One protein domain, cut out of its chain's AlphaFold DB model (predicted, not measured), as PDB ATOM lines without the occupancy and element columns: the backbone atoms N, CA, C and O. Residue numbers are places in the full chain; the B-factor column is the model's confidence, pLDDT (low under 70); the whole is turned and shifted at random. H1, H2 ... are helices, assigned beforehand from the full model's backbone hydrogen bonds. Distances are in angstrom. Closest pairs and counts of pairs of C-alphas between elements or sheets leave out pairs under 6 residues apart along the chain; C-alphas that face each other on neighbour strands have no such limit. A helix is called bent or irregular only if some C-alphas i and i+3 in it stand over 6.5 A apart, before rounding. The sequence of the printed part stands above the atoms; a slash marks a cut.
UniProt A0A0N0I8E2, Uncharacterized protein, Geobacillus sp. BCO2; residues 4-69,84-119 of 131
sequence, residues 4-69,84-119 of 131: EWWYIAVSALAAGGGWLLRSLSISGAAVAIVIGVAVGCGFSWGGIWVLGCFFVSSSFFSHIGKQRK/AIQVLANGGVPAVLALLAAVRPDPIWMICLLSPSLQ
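This is residues 4 to 69 and 84 to 119 of the 131 residues of an uncharacterized protein of Geobacillus sp. BCO2 (UniProt A0A0N0I8E2). In this up-and-down bundle of H1, H2a, H2b and H3, long H2 folds back on itself, arm H2a packed between H1 and H3, with residues 64 to 69 of H2b sticking out. H4 and H5 pack on H3. The printed part has 102 residues with five named helices, H1 to H5 in order along the chain; its class is all helix, with 93 residues in named elements, and it is compact, with a radius of gyration of the C-alphas of 13.3 A and spans of 43 by 29 by 20 A.

H2, residues 26 to 69, assigned as one helix by hydrogen bonds, is bent: C-alphas 42 and 45 are 9.5 A apart. Find C-alpha 26 at (186.284, 162.887, 110.846); H2a runs 24.7 A to residue 42, H2b 36.1 A from 45 to 69. Look for H1 at 4 to 20, H3 at 84 to 103, irregular with C-alphas 90 and 93 7.1 A apart, H4 at 107 to 114, and H5 at 116 to 119, with C-alpha 119 at (166.240, 157.107, 104.805).

H2a touches H3, closest C-alphas Gly 28 and Ala 84, 3.9 A. H1 and H2a form a hairpin, closest C-alphas Ala 15 and Ala 29, 4.8 A. Every O i to N i+4 pair is within hydrogen-bond range in H1, H2a, H2b and H4; H3 has 14 of 16.

Residues 70 to 83 are cut out; C-alphas 69 and 84 are 23.3 A apart. Residues 61 to 69 have pLDDT under 70.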
ATOM      1  N   GLU A   4     170.817 180.887 109.213       83.56
ATOM      2  CA  GLU A   4     171.801 180.106 108.451       83.56
ATOM      3  C   GLU A   4     173.067 179.824 109.274       83.56
ATOM      4  O   GLU A   4     173.542 178.688 109.345       83.56
ATOM      5  N   TRP A   5     173.560 180.839 109.992       90.44
ATOM      6  CA  TRP A   5     174.686 180.705 110.917       90.44
ATOM      7  C   TRP A   5     174.382 179.735 112.060       90.44
ATOM      8  O   TRP A   5     175.264 178.989 112.490       90.44
ATOM      9  N   TRP A   6     173.128 179.693 112.515       93.62
ATOM     10  CA  TRP A   6     172.706 178.764 113.556       93.62
ATOM     11  C   TRP A   6     172.627 177.326 113.073       93.62
ATOM     12  O   TRP A   6     173.035 176.424 113.808       93.62
ATOM     13  N   TYR A   7     172.204 177.092 111.834       93.81
ATOM     14  CA  TYR A   7     172.224 175.751 111.252       93.81
ATOM     15  C   TYR A   7     173.651 175.221 111.121       93.81
ATOM     16  O   TYR A   7     173.902 174.060 111.454       93.81
ATOM     17  N   ILE A   8     174.597 176.075 110.720       94.25
ATOM     18  CA  ILE A   8     176.022 175.725 110.668       94.25
ATOM     19  C   ILE A   8     176.544 175.409 112.071       94.25
ATOM     20  O   ILE A   8     177.121 174.340 112.277       94.25
ATOM     21  N   ALA A   9     176.305 176.291 113.045       95.38
ATOM     22  CA  ALA A   9     176.786 176.119 114.414       95.38
ATOM     23  C   ALA A   9     176.240 174.835 115.059       95.38
ATOM     24  O   ALA A   9     177.008 174.030 115.586       95.38
ATOM     25  N   VAL A  10     174.929 174.594 114.973       94.94
ATOM     26  CA  VAL A  10     174.294 173.400 115.551       94.94
ATOM     27  C   VAL A  10     174.750 172.128 114.841       94.94
ATOM     28  O   VAL A  10     175.050 171.137 115.508       94.94
ATOM     29  N   SER A  11     174.878 172.149 113.512       94.62
ATOM     30  CA  SER A  11     175.371 170.989 112.760       94.62
ATOM     31  C   SER A  11     176.831 170.674 113.098       94.62
ATOM     32  O   SER A  11     177.181 169.507 113.278       94.62
ATOM     33  N   ALA A  12     177.676 171.698 113.260       95.31
ATOM     34  CA  ALA A  12     179.065 171.550 113.691       95.31
ATOM     35  C   ALA A  12     179.168 171.007 115.124       95.31
ATOM     36  O   ALA A  12     179.943 170.080 115.368       95.31
ATOM     37  N   LEU A  13     178.352 171.513 116.054       95.75
ATOM     38  CA  LEU A  13     178.292 171.014 117.430       95.75
ATOM     39  C   LEU A  13     177.826 169.553 117.484       95.75
ATOM     40  O   LEU A  13     178.457 168.732 118.151       95.75
ATOM     41  N   ALA A  14     176.772 169.200 116.747       93.12
ATOM     42  CA  ALA A  14     176.268 167.831 116.680       93.12
ATOM     43  C   ALA A  14     177.303 166.870 116.065       93.12
ATOM     44  O   ALA A  14     177.535 165.779 116.595       93.12
ATOM     45  N   ALA A  15     177.970 167.279 114.983       93.38
ATOM     46  CA  ALA A  15     179.026 166.497 114.348       93.38
ATOM     47  C   ALA A  15     180.256 166.340 115.258       93.38
ATOM     48  O   ALA A  15     180.799 165.237 115.369       93.38
ATOM     49  N   GLY A  16     180.655 167.408 115.955       92.06
ATOM     50  CA  GLY A  16     181.734 167.404 116.942       92.06
ATOM     51  C   GLY A  16     181.435 166.485 118.125       92.06
ATOM     52  O   GLY A  16     182.255 165.627 118.457       92.06
ATOM     53  N   GLY A  17     180.231 166.572 118.698       90.94
ATOM     54  CA  GLY A  17     179.766 165.660 119.745       90.94
ATOM     55  C   GLY A  17     179.732 164.208 119.263       90.94
ATOM     56  O   GLY A  17     180.223 163.305 119.939       90.94
ATOM     57  N   GLY A  18     179.248 163.974 118.045       87.88
ATOM     58  CA  GLY A  18     179.248 162.654 117.424       87.88
ATOM     59  C   GLY A  18     180.650 162.085 117.172       87.88
ATOM     60  O   GLY A  18     180.859 160.876 117.316       87.88
ATOM     61  N   TRP A  19     181.626 162.927 116.837       89.81
ATOM     62  CA  TRP A  19     183.032 162.534 116.725       89.81
ATOM     63  C   TRP A  19     183.643 162.210 118.095       89.81
ATOM     64  O   TRP A  19     184.251 161.144 118.256       89.81
ATOM     65  N   LEU A  20     183.411 163.068 119.094       87.31
ATOM     66  CA  LEU A  20     183.920 162.910 120.458       87.31
ATOM     67  C   LEU A  20     183.372 161.638 121.124       87.31
ATOM     68  O   LEU A  20     184.125 160.846 121.689       87.31
ATOM     69  N   LEU A  21     182.080 161.357 120.930       86.12
ATOM     70  CA  LEU A  21     181.404 160.128 121.363       86.12
ATOM     71  C   LEU A  21     181.771 158.894 120.518       86.12
ATOM     72  O   LEU A  21     181.151 157.838 120.649       86.12
ATOM     73  N   ARG A  22     182.751 159.004 119.610       84.25
ATOM     74  CA  ARG A  22     183.196 157.938 118.695       84.25
ATOM     75  C   ARG A  22     182.055 157.328 117.862       84.25
ATOM     76  O   ARG A  22     182.172 156.188 117.412       84.25
ATOM     77  N   SER A  23     180.985 158.082 117.619       83.44
ATOM     78  CA  SER A  23     179.877 157.695 116.738       83.44
ATOM     79  C   SER A  23     180.180 158.016 115.271       83.44
ATOM     80  O   SER A  23     179.765 157.274 114.380       83.44
ATOM     81  N   LEU A  24     180.955 159.073 115.014       86.06
ATOM     82  CA  LEU A  24     181.378 159.526 113.688       86.06
ATOM     83  C   LEU A  24     182.905 159.489 113.538       86.06
ATOM     84  O   LEU A  24     183.661 159.695 114.488       86.06
ATOM     85  N   SER A  25     183.365 159.209 112.323       90.69
ATOM     86  CA  SER A  25     184.735 159.518 111.895       90.69
ATOM     87  C   SER A  25     184.845 160.999 111.521       90.69
ATOM     88  O   SER A  25     183.827 161.659 111.346       90.69
ATOM     89  N   ILE A  26     186.065 161.510 111.328       91.19
ATOM     90  CA  ILE A  26     186.284 162.887 110.846       91.19
ATOM     91  C   ILE A  26     185.579 163.104 109.493       91.19
ATOM     92  O   ILE A  26     184.832 164.062 109.333       91.19
ATOM     93  N   SER A  27     185.730 162.156 108.557       91.75
ATOM     94  CA  SER A  27     185.041 162.196 107.256       91.75
ATOM     95  C   SER A  27     183.513 162.189 107.390       91.75
ATOM     96  O   SER A  27     182.817 162.929 106.702       91.75
ATOM     97  N   GLY A  28     182.983 161.394 108.323       91.25
ATOM     98  CA  GLY A  28     181.554 161.333 108.597       91.25
ATOM     99  C   GLY A  28     181.035 162.624 109.225       91.25
ATOM    100  O   GLY A  28     179.952 163.070 108.868       91.25
ATOM    101  N   ALA A  29     181.804 163.234 110.129       93.81
ATOM    102  CA  ALA A  29     181.463 164.504 110.761       93.81
ATOM    103  C   ALA A  29     181.376 165.634 109.726       93.81
ATOM    104  O   ALA A  29     180.396 166.371 109.726       93.81
ATOM    105  N   ALA A  30     182.328 165.713 108.789       95.50
ATOM    106  CA  ALA A  30     182.283 166.690 107.700       95.50
ATOM    107  C   ALA A  30     181.009 166.543 106.845       95.50
ATOM    108  O   ALA A  30     180.293 167.518 106.625       95.50
ATOM    109  N   VAL A  31     180.671 165.315 106.434       95.06
ATOM    110  CA  VAL A  31     179.436 165.047 105.673       95.06
ATOM    111  C   VAL A  31     178.183 165.343 106.504       95.06
ATOM    112  O   VAL A  31     177.212 165.880 105.976       95.06
ATOM    113  N   ALA A  32     178.196 165.045 107.804       94.50
ATOM    114  CA  ALA A  32     177.077 165.339 108.697       94.50
ATOM    115  C   ALA A  32     176.803 166.848 108.807       94.50
ATOM    116  O   ALA A  32     175.638 167.235 108.833       94.50
ATOM    117  N   ILE A  33     177.845 167.689 108.812       95.94
ATOM    118  CA  ILE A  33     177.691 169.152 108.803       95.94
ATOM    119  C   ILE A  33     176.997 169.604 107.518       95.94
ATOM    120  O   ILE A  33     176.006 170.323 107.587       95.94
ATOM    121  N   VAL A  34     177.474 169.139 106.360       96.19
ATOM    122  CA  VAL A  34     176.901 169.497 105.050       96.19
ATOM    123  C   VAL A  34     175.420 169.117 104.975       96.19
ATOM    124  O   VAL A  34     174.589 169.930 104.575       96.19
ATOM    125  N   ILE A  35     175.075 167.904 105.411       95.44
ATOM    126  CA  ILE A  35     173.688 167.420 105.427       95.44
ATOM    127  C   ILE A  35     172.835 168.231 106.409       95.44
ATOM    128  O   ILE A  35     171.724 168.622 106.061       95.44
ATOM    129  N   GLY A  36     173.340 168.496 107.617       95.06
ATOM    130  CA  GLY A  36     172.621 169.264 108.635       95.06
ATOM    131  C   GLY A  36     172.311 170.693 108.188       95.06
ATOM    132  O   GLY A  36     171.185 171.153 108.363       95.06
ATOM    133  N   VAL A  37     173.264 171.353 107.525       95.00
ATOM    134  CA  VAL A  37     173.067 172.689 106.943       95.00
ATOM    135  C   VAL A  37     172.043 172.648 105.812       95.00
ATOM    136  O   VAL A  37     171.101 173.433 105.840       95.00
ATOM    137  N   ALA A  38     172.161 171.711 104.866       94.38
ATOM    138  CA  ALA A  38     171.197 171.580 103.770       94.38
ATOM    139  C   ALA A  38     169.765 171.363 104.292       94.38
ATOM    140  O   ALA A  38     168.826 172.015 103.836       94.38
ATOM    141  N   VAL A  39     169.611 170.495 105.297       94.44
ATOM    142  CA  VAL A  39     168.329 170.231 105.963       94.44
ATOM    143  C   VAL A  39     167.813 171.455 106.717       94.44
ATOM    144  O   VAL A  39     166.625 171.752 106.623       94.44
ATOM    145  N   GLY A  40     168.681 172.195 107.408       92.94
ATOM    146  CA  GLY A  40     168.321 173.460 108.047       92.94
ATOM    147  C   GLY A  40     167.837 174.508 107.045       92.94
ATOM    148  O   GLY A  40     166.811 175.140 107.267       92.94
ATOM    149  N   CYS A  41     168.502 174.646 105.900       91.88
ATOM    150  CA  CYS A  41     168.081 175.584 104.859       91.88
ATOM    151  C   CYS A  41     166.735 175.202 104.219       91.88
ATOM    152  O   CYS A  41     165.931 176.086 103.939       91.88
ATOM    153  N   GLY A  42     166.472 173.909 103.998       89.75
ATOM    154  CA  GLY A  42     165.237 173.453 103.344       89.75
ATOM    155  C   GLY A  42     164.027 173.299 104.269       89.75
ATOM    156  O   GLY A  42     162.895 173.509 103.846       89.75
ATOM    157  N   PHE A  43     164.250 172.925 105.531       91.00
ATOM    158  CA  PHE A  43     163.191 172.556 106.484       91.00
ATOM    159  C   PHE A  43     163.287 173.284 107.831       91.00
ATOM    160  O   PHE A  43     162.575 172.939 108.783       91.00
ATOM    161  N   SER A  44     164.183 174.265 107.939       92.88
ATOM    162  CA  SER A  44     164.430 175.031 109.160       92.88
ATOM    163  C   SER A  44     164.746 174.123 110.360       92.88
ATOM    164  O   SER A  44     165.255 173.004 110.233       92.88
ATOM    165  N   TRP A  45     164.437 174.596 111.566       93.12
ATOM    166  CA  TRP A  45     164.651 173.861 112.809       93.12
ATOM    167  C   TRP A  45     163.921 172.513 112.860       93.12
ATOM    168  O   TRP A  45     164.449 171.563 113.438       93.12
ATOM    169  N   GLY A  46     162.747 172.398 112.229       90.56
ATOM    170  CA  GLY A  46     161.975 171.153 112.190       90.56
ATOM    171  C   GLY A  46     162.749 170.011 111.531       90.56
ATOM    172  O   GLY A  46     162.827 168.915 112.087       90.56
ATOM    173  N   GLY A  47     163.405 170.282 110.399       90.81
ATOM    174  CA  GLY A  47     164.243 169.292 109.723       90.81
ATOM    175  C   GLY A  47     165.450 168.858 110.550       90.81
ATOM    176  O   GLY A  47     165.742 167.663 110.627       90.81
ATOM    177  N   ILE A  48     166.124 169.806 111.210       91.94
ATOM    178  CA  ILE A  48     167.282 169.519 112.071       91.94
ATOM    179  C   ILE A  48     166.880 168.603 113.232       91.94
ATOM    180  O   ILE A  48     167.581 167.627 113.508       91.94
ATOM    181  N   TRP A  49     165.738 168.864 113.875       92.88
ATOM    182  CA  TRP A  49     165.219 168.012 114.948       92.88
ATOM    183  C   TRP A  49     164.925 166.591 114.469       92.88
ATOM    184  O   TRP A  49     165.377 165.628 115.092       92.88
ATOM    185  N   VAL A  50     164.224 166.443 113.340       90.50
ATOM    186  CA  VAL A  50     163.906 165.125 112.768       90.50
ATOM    187  C   VAL A  50     165.184 164.362 112.411       90.50
ATOM    188  O   VAL A  50     165.339 163.198 112.796       90.50
ATOM    189  N   LEU A  51     166.134 165.023 111.743       90.31
ATOM    190  CA  LEU A  51     167.419 164.432 111.371       90.31
ATOM    191  C   LEU A  51     168.230 164.011 112.606       90.31
ATOM    192  O   LEU A  51     168.776 162.906 112.640       90.31
ATOM    193  N   GLY A  52     168.281 164.860 113.635       90.00
ATOM    194  CA  GLY A  52     168.960 164.577 114.898       90.00
ATOM    195  C   GLY A  52     168.358 163.369 115.620       90.00
ATOM    196  O   GLY A  52     169.083 162.436 115.976       90.00
ATOM    197  N   CYS A  53     167.031 163.327 115.757       90.19
ATOM    198  CA  CYS A  53     166.306 162.194 116.338       90.19
ATOM    199  C   CYS A  53     166.574 160.889 115.577       90.19
ATOM    200  O   CYS A  53     166.845 159.853 116.195       90.19
ATOM    201  N   PHE A  54     166.561 160.931 114.242       85.31
ATOM    202  CA  PHE A  54     166.880 159.769 113.416       85.31
ATOM    203  C   PHE A  54     168.333 159.314 113.602       85.31
ATOM    204  O   PHE A  54     168.602 158.112 113.740       85.31
ATOM    205  N   PHE A  55     169.275 160.259 113.665       86.56
ATOM    206  CA  PHE A  55     170.688 159.972 113.879       86.56
ATOM    207  C   PHE A  55     170.936 159.320 115.243       86.56
ATOM    208  O   PHE A  55     171.607 158.282 115.311       86.56
ATOM    209  N   VAL A  56     170.391 159.890 116.322       85.81
ATOM    210  CA  VAL A  56     170.527 159.364 117.690       85.81
ATOM    211  C   VAL A  56     169.887 157.984 117.791       85.81
ATOM    212  O   VAL A  56     170.562 157.034 118.195       85.81
ATOM    213  N   SER A  57     168.646 157.833 117.321       83.56
ATOM    214  CA  SER A  57     167.935 156.548 117.339       83.56
ATOM    215  C   SER A  57     168.725 155.473 116.595       83.56
ATOM    216  O   SER A  57     169.034 154.414 117.143       83.56
ATOM    217  N   SER A  58     169.164 155.768 115.368       74.50
ATOM    218  CA  SER A  58     169.964 154.833 114.572       74.50
ATOM    219  C   SER A  58     171.303 154.500 115.239       74.50
ATOM    220  O   SER A  58     171.834 153.402 115.055       74.50
ATOM    221  N   SER A  59     171.902 155.438 115.983       75.06
ATOM    222  CA  SER A  59     173.153 155.216 116.737       75.06
ATOM    223  C   SER A  59     172.943 154.250 117.889       75.06
ATOM    224  O   SER A  59     173.706 153.290 118.020       75.06
ATOM    225  N   PHE A  60     171.872 154.451 118.651       77.19
ATOM    226  CA  PHE A  60     171.501 153.602 119.773       77.19
ATOM    227  C   PHE A  60     171.231 152.158 119.329       77.19
ATOM    228  O   PHE A  60     171.880 151.225 119.811       77.19
ATOM    229  N   PHE A  61     170.379 151.965 118.316       68.12
ATOM    230  CA  PHE A  61     170.087 150.631 117.773       68.12
ATOM    231  C   PHE A  61     171.324 149.956 117.158       68.12
ATOM    232  O   PHE A  61     171.505 148.743 117.294       68.12
ATOM    233  N   SER A  62     172.218 150.723 116.523       67.25
ATOM    234  CA  SER A  62     173.473 150.178 115.992       67.25
ATOM    235  C   SER A  62     174.429 149.728 117.102       67.25
ATOM    236  O   SER A  62     175.132 148.732 116.919       67.25
ATOM    237  N   HIS A  63     174.449 150.413 118.248       65.12
ATOM    238  CA  HIS A  63     175.286 150.042 119.389       65.12
ATOM    239  C   HIS A  63     174.788 148.753 120.065       65.12
ATOM    240  O   HIS A  63     175.575 147.827 120.266       65.12
ATOM    241  N   ILE A  64     173.477 148.634 120.306       64.38
ATOM    242  CA  ILE A  64     172.860 147.429 120.896       64.38
ATOM    243  C   ILE A  64     173.056 146.201 119.995       64.38
ATOM    244  O   ILE A  64     173.436 145.126 120.466       64.38
ATOM    245  N   GLY A  65     172.853 146.356 118.682       61.78
ATOM    246  CA  GLY A  65     173.058 145.269 117.721       61.78
ATOM    247  C   GLY A  65     174.516 144.797 117.646       61.78
ATOM    248  O   GLY A  65     174.768 143.604 117.472       61.78
ATOM    249  N   LYS A  66     175.481 145.709 117.825       60.84
ATOM    250  CA  LYS A  66     176.912 145.376 117.883       60.84
ATOM    251  C   LYS A  66     177.271 144.614 119.154       60.84
ATOM    252  O   LYS A  66     177.994 143.633 119.045       60.84
ATOM    253  N   GLN A  67     176.737 144.989 120.319       58.59
ATOM    254  CA  GLN A  67     177.006 144.257 121.565       58.59
ATOM    255  C   GLN A  67     176.511 142.805 121.513       58.59
ATOM    256  O   GLN A  67     177.209 141.900 121.962       58.59
ATOM    257  N   ARG A  68     175.363 142.550 120.868       57.59
ATOM    258  CA  ARG A  68     174.876 141.178 120.636       57.59
ATOM    259  C   ARG A  68     175.769 140.368 119.687       57.59
ATOM    260  O   ARG A  68     175.918 139.168 119.888       57.59
ATOM    261  N   LYS A  69     176.378 141.005 118.677       54.78
ATOM    262  CA  LYS A  69     177.286 140.351 117.710       54.78
ATOM    263  C   LYS A  69     178.754 140.297 118.164       54.78
ATOM    264  O   LYS A  69     179.529 139.534 117.595       54.78
ATOM    265  N   ALA A  84     182.059 158.698 106.047       88.56
ATOM    266  CA  ALA A  84     181.352 159.548 105.094       88.56
ATOM    267  C   ALA A  84     180.317 158.777 104.261       88.56
ATOM    268  O   ALA A  84     179.201 159.261 104.091       88.56
ATOM    269  N   ILE A  85     180.649 157.566 103.799       87.56
ATOM    270  CA  ILE A  85     179.764 156.740 102.967       87.56
ATOM    271  C   ILE A  85     178.527 156.337 103.765       87.56
ATOM    272  O   ILE A  85     177.401 156.506 103.299       87.56
ATOM    273  N   GLN A  86     178.707 155.850 104.993       85.69
ATOM    274  CA  GLN A  86     177.592 155.460 105.844       85.69
ATOM    275  C   GLN A  86     176.739 156.667 106.259       85.69
ATOM    276  O   GLN A  86     175.519 156.536 106.372       85.69
ATOM    277  N   VAL A  87     177.340 157.832 106.503       90.00
ATOM    278  CA  VAL A  87     176.583 159.054 106.816       90.00
ATOM    279  C   VAL A  87     175.779 159.509 105.604       90.00
ATOM    280  O   VAL A  87     174.583 159.749 105.745       90.00
ATOM    281  N   LEU A  88     176.384 159.544 104.417       89.19
ATOM    282  CA  LEU A  88     175.707 159.931 103.182       89.19
ATOM    283  C   LEU A  88     174.593 158.946 102.805       89.19
ATOM    284  O   LEU A  88     173.515 159.369 102.411       89.19
ATOM    285  N   ALA A  89     174.794 157.643 103.002       85.44
ATOM    286  CA  ALA A  89     173.766 156.637 102.737       85.44
ATOM    287  C   ALA A  89     172.504 156.824 103.604       85.44
ATOM    288  O   ALA A  89     171.395 156.555 103.143       85.44
ATOM    289  N   ASN A  90     172.663 157.290 104.850       86.19
ATOM    290  CA  ASN A  90     171.539 157.506 105.773       86.19
ATOM    291  C   ASN A  90     170.975 158.938 105.720       86.19
ATOM    292  O   ASN A  90     169.795 159.144 105.980       86.19
ATOM    293  N   GLY A  91     171.813 159.933 105.427       86.31
ATOM    294  CA  GLY A  91     171.447 161.352 105.440       86.31
ATOM    295  C   GLY A  91     171.289 161.988 104.055       86.31
ATOM    296  O   GLY A  91     170.826 163.120 103.959       86.31
ATOM    297  N   GLY A  92     171.631 161.277 102.980       88.62
ATOM    298  CA  GLY A  92     171.558 161.782 101.609       88.62
ATOM    299  C   GLY A  92     170.127 162.027 101.138       88.62
ATOM    300  O   GLY A  92     169.852 163.072 100.563       88.62
ATOM    301  N   VAL A  93     169.191 161.121 101.444       90.31
ATOM    302  CA  VAL A  93     167.767 161.325 101.121       90.31
ATOM    303  C   VAL A  93     167.194 162.549 101.851       90.31
ATOM    304  O   VAL A  93     166.636 163.407 101.171       90.31
ATOM    305  N   PRO A  94     167.391 162.720 103.177       90.12
ATOM    306  CA  PRO A  94     167.079 163.973 103.865       90.12
ATOM    307  C   PRO A  94     167.643 165.230 103.193       90.12
ATOM    308  O   PRO A  94     166.913 166.203 103.024       90.12
ATOM    309  N   ALA A  95     168.915 165.205 102.780       91.75
ATOM    310  CA  ALA A  95     169.549 166.341 102.113       91.75
ATOM    311  C   ALA A  95     168.901 166.655 100.756       91.75
ATOM    312  O   ALA A  95     168.610 167.813 100.472       91.75
ATOM    313  N   VAL A  96     168.619 165.637  99.936       93.25
ATOM    314  CA  VAL A  96     167.932 165.813  98.645       93.25
ATOM    315  C   VAL A  96     166.525 166.373  98.845       93.25
ATOM    316  O   VAL A  96     166.150 167.326  98.167       93.25
ATOM    317  N   LEU A  97     165.762 165.835  99.801       92.44
ATOM    318  CA  LEU A  97     164.427 166.342 100.127       92.44
ATOM    319  C   LEU A  97     164.469 167.808 100.576       92.44
ATOM    320  O   LEU A  97     163.587 168.578 100.210       92.44
ATOM    321  N   ALA A  98     165.502 168.208 101.321       91.62
ATOM    322  CA  ALA A  98     165.666 169.587 101.765       91.62
ATOM    323  C   ALA A  98     165.983 170.542 100.611       91.62
ATOM    324  O   ALA A  98     165.416 171.630 100.540       91.62
ATOM    325  N   LEU A  99     166.832 170.122  99.672       92.12
ATOM    326  CA  LEU A  99     167.092 170.893  98.455       92.12
ATOM    327  C   LEU A  99     165.819 171.047  97.610       92.12
ATOM    328  O   LEU A  99     165.535 172.137  97.120       92.12
ATOM    329  N   LEU A 100     165.017 169.984  97.483       92.06
ATOM    330  CA  LEU A 100     163.730 170.040  96.781       92.06
ATOM    331  C   LEU A 100     162.736 170.976  97.479       92.06
ATOM    332  O   LEU A 100     162.073 171.756  96.801       92.06
ATOM    333  N   ALA A 101     162.676 170.950  98.812       90.19
ATOM    334  CA  ALA A 101     161.833 171.849  99.594       90.19
ATOM    335  C   ALA A 101     162.261 173.320  99.474       90.19
ATOM    336  O   ALA A 101     161.400 174.196  99.424       90.19
ATOM    337  N   ALA A 102     163.566 173.592  99.363       87.50
ATOM    338  CA  ALA A 102     164.082 174.943  99.148       87.50
ATOM    339  C   ALA A 102     163.683 175.514  97.774       87.50
ATOM    340  O   ALA A 102     163.429 176.709  97.654       87.50
ATOM    341  N   VAL A 103     163.606 174.666  96.740       91.12
ATOM    342  CA  VAL A 103     163.179 175.075  95.389       91.12
ATOM    343  C   VAL A 103     161.655 175.137  95.272       91.12
ATOM    344  O   VAL A 103     161.112 176.051  94.651       91.12
ATOM    345  N   ARG A 104     160.951 174.164  95.855       90.88
ATOM    346  CA  ARG A 104     159.490 174.062  95.836       90.88
ATOM    347  C   ARG A 104     158.978 173.771  97.249       90.88
ATOM    348  O   ARG A 104     158.858 172.596  97.609       90.88
ATOM    349  N   PRO A 105     158.626 174.812  98.023       87.00
ATOM    350  CA  PRO A 105     158.104 174.644  99.373       87.00
ATOM    351  C   PRO A 105     156.753 173.926  99.336       87.00
ATOM    352  O   PRO A 105     155.743 174.493  98.930       87.00
ATOM    353  N   ASP A 106     156.746 172.657  99.734       89.75
ATOM    354  CA  ASP A 106     155.553 171.817  99.794       89.75
ATOM    355  C   ASP A 106     155.630 170.914 101.042       89.75
ATOM    356  O   ASP A 106     156.684 170.311 101.292       89.75
ATOM    357  N   PRO A 107     154.549 170.794 101.841       88.00
ATOM    358  CA  PRO A 107     154.526 169.939 103.028       88.00
ATOM    359  C   PRO A 107     154.874 168.472 102.752       88.00
ATOM    360  O   PRO A 107     155.360 167.782 103.656       88.00
ATOM    361  N   ILE A 108     154.667 167.987 101.520       90.69
ATOM    362  CA  ILE A 108     154.950 166.599 101.146       90.69
ATOM    363  C   ILE A 108     156.408 166.214 101.414       90.69
ATOM    364  O   ILE A 108     156.683 165.099 101.855       90.69
ATOM    365  N   TRP A 109     157.344 167.151 101.245       89.94
ATOM    366  CA  TRP A 109     158.765 166.895 101.455       89.94
ATOM    367  C   TRP A 109     159.094 166.622 102.923       89.94
ATOM    368  O   TRP A 109     159.910 165.748 103.224       89.94
ATOM    369  N   MET A 110     158.414 167.308 103.845       84.94
ATOM    370  CA  MET A 110     158.578 167.090 105.281       84.94
ATOM    371  C   MET A 110     157.928 165.773 105.726       84.94
ATOM    372  O   MET A 110     158.477 165.068 106.573       84.94
ATOM    373  N   ILE A 111     156.813 165.379 105.101       87.62
ATOM    374  CA  ILE A 111     156.195 164.061 105.316       87.62
ATOM    375  C   ILE A 111     157.136 162.946 104.834       87.62
ATOM    376  O   ILE A 111     157.361 161.970 105.552       87.62
ATOM    377  N   CYS A 112     157.754 163.104 103.660       88.06
ATOM    378  CA  CYS A 112     158.772 162.174 103.168       88.06
ATOM    379  C   CYS A 112     159.982 162.098 104.112       88.06
ATOM    380  O   CYS A 112     160.497 161.007 104.355       88.06
ATOM    381  N   LEU A 113     160.405 163.228 104.691       87.19
ATOM    382  CA  LEU A 113     161.479 163.266 105.685       87.19
ATOM    383  C   LEU A 113     161.101 162.542 106.988       87.19
ATOM    384  O   LEU A 113     161.970 162.012 107.665       87.19
ATOM    385  N   LEU A 114     159.830 162.470 107.365       87.12
ATOM    386  CA  LEU A 114     159.424 161.711 108.552       87.12
ATOM    387  C   LEU A 114     159.396 160.196 108.312       87.12
ATOM    388  O   LEU A 114     159.390 159.433 109.276       87.12
ATOM    389  N   SER A 115     159.408 159.750 107.052       86.12
ATOM    390  CA  SER A 115     159.323 158.336 106.684       86.12
ATOM    391  C   SER A 115     160.680 157.618 106.816       86.12
ATOM    392  O   SER A 115     161.573 157.817 105.985       86.12
ATOM    393  N   PRO A 116     160.871 156.720 107.805       74.62
ATOM    394  CA  PRO A 116     162.171 156.086 108.046       74.62
ATOM    395  C   PRO A 116     162.588 155.106 106.941       74.62
ATOM    396  O   PRO A 116     163.772 154.796 106.799       74.62
ATOM    397  N   SER A 117     161.622 154.589 106.172       78.06
ATOM    398  CA  SER A 117     161.868 153.648 105.074       78.06
ATOM    399  C   SER A 117     162.619 154.295 103.912       78.06
ATOM    400  O   SER A 117     163.407 153.617 103.259       78.06
ATOM    401  N   LEU A 118     162.451 155.603 103.701       75.62
ATOM    402  CA  LEU A 118     163.149 156.348 102.652       75.62
ATOM    403  C   LEU A 118     164.603 156.666 103.020       75.62
ATOM    404  O   LEU A 118     165.430 156.895 102.147       75.62
ATOM    405  N   GLN A 119     164.933 156.664 104.310       73.44
ATOM    406  CA  GLN A 119     166.240 157.107 104.805       73.44
ATOM    407  C   GLN A 119     167.257 155.974 104.941       73.44
ATOM    408  O   GLN A 119     168.441 156.226 105.145       73.44
TER     409      GLN A 119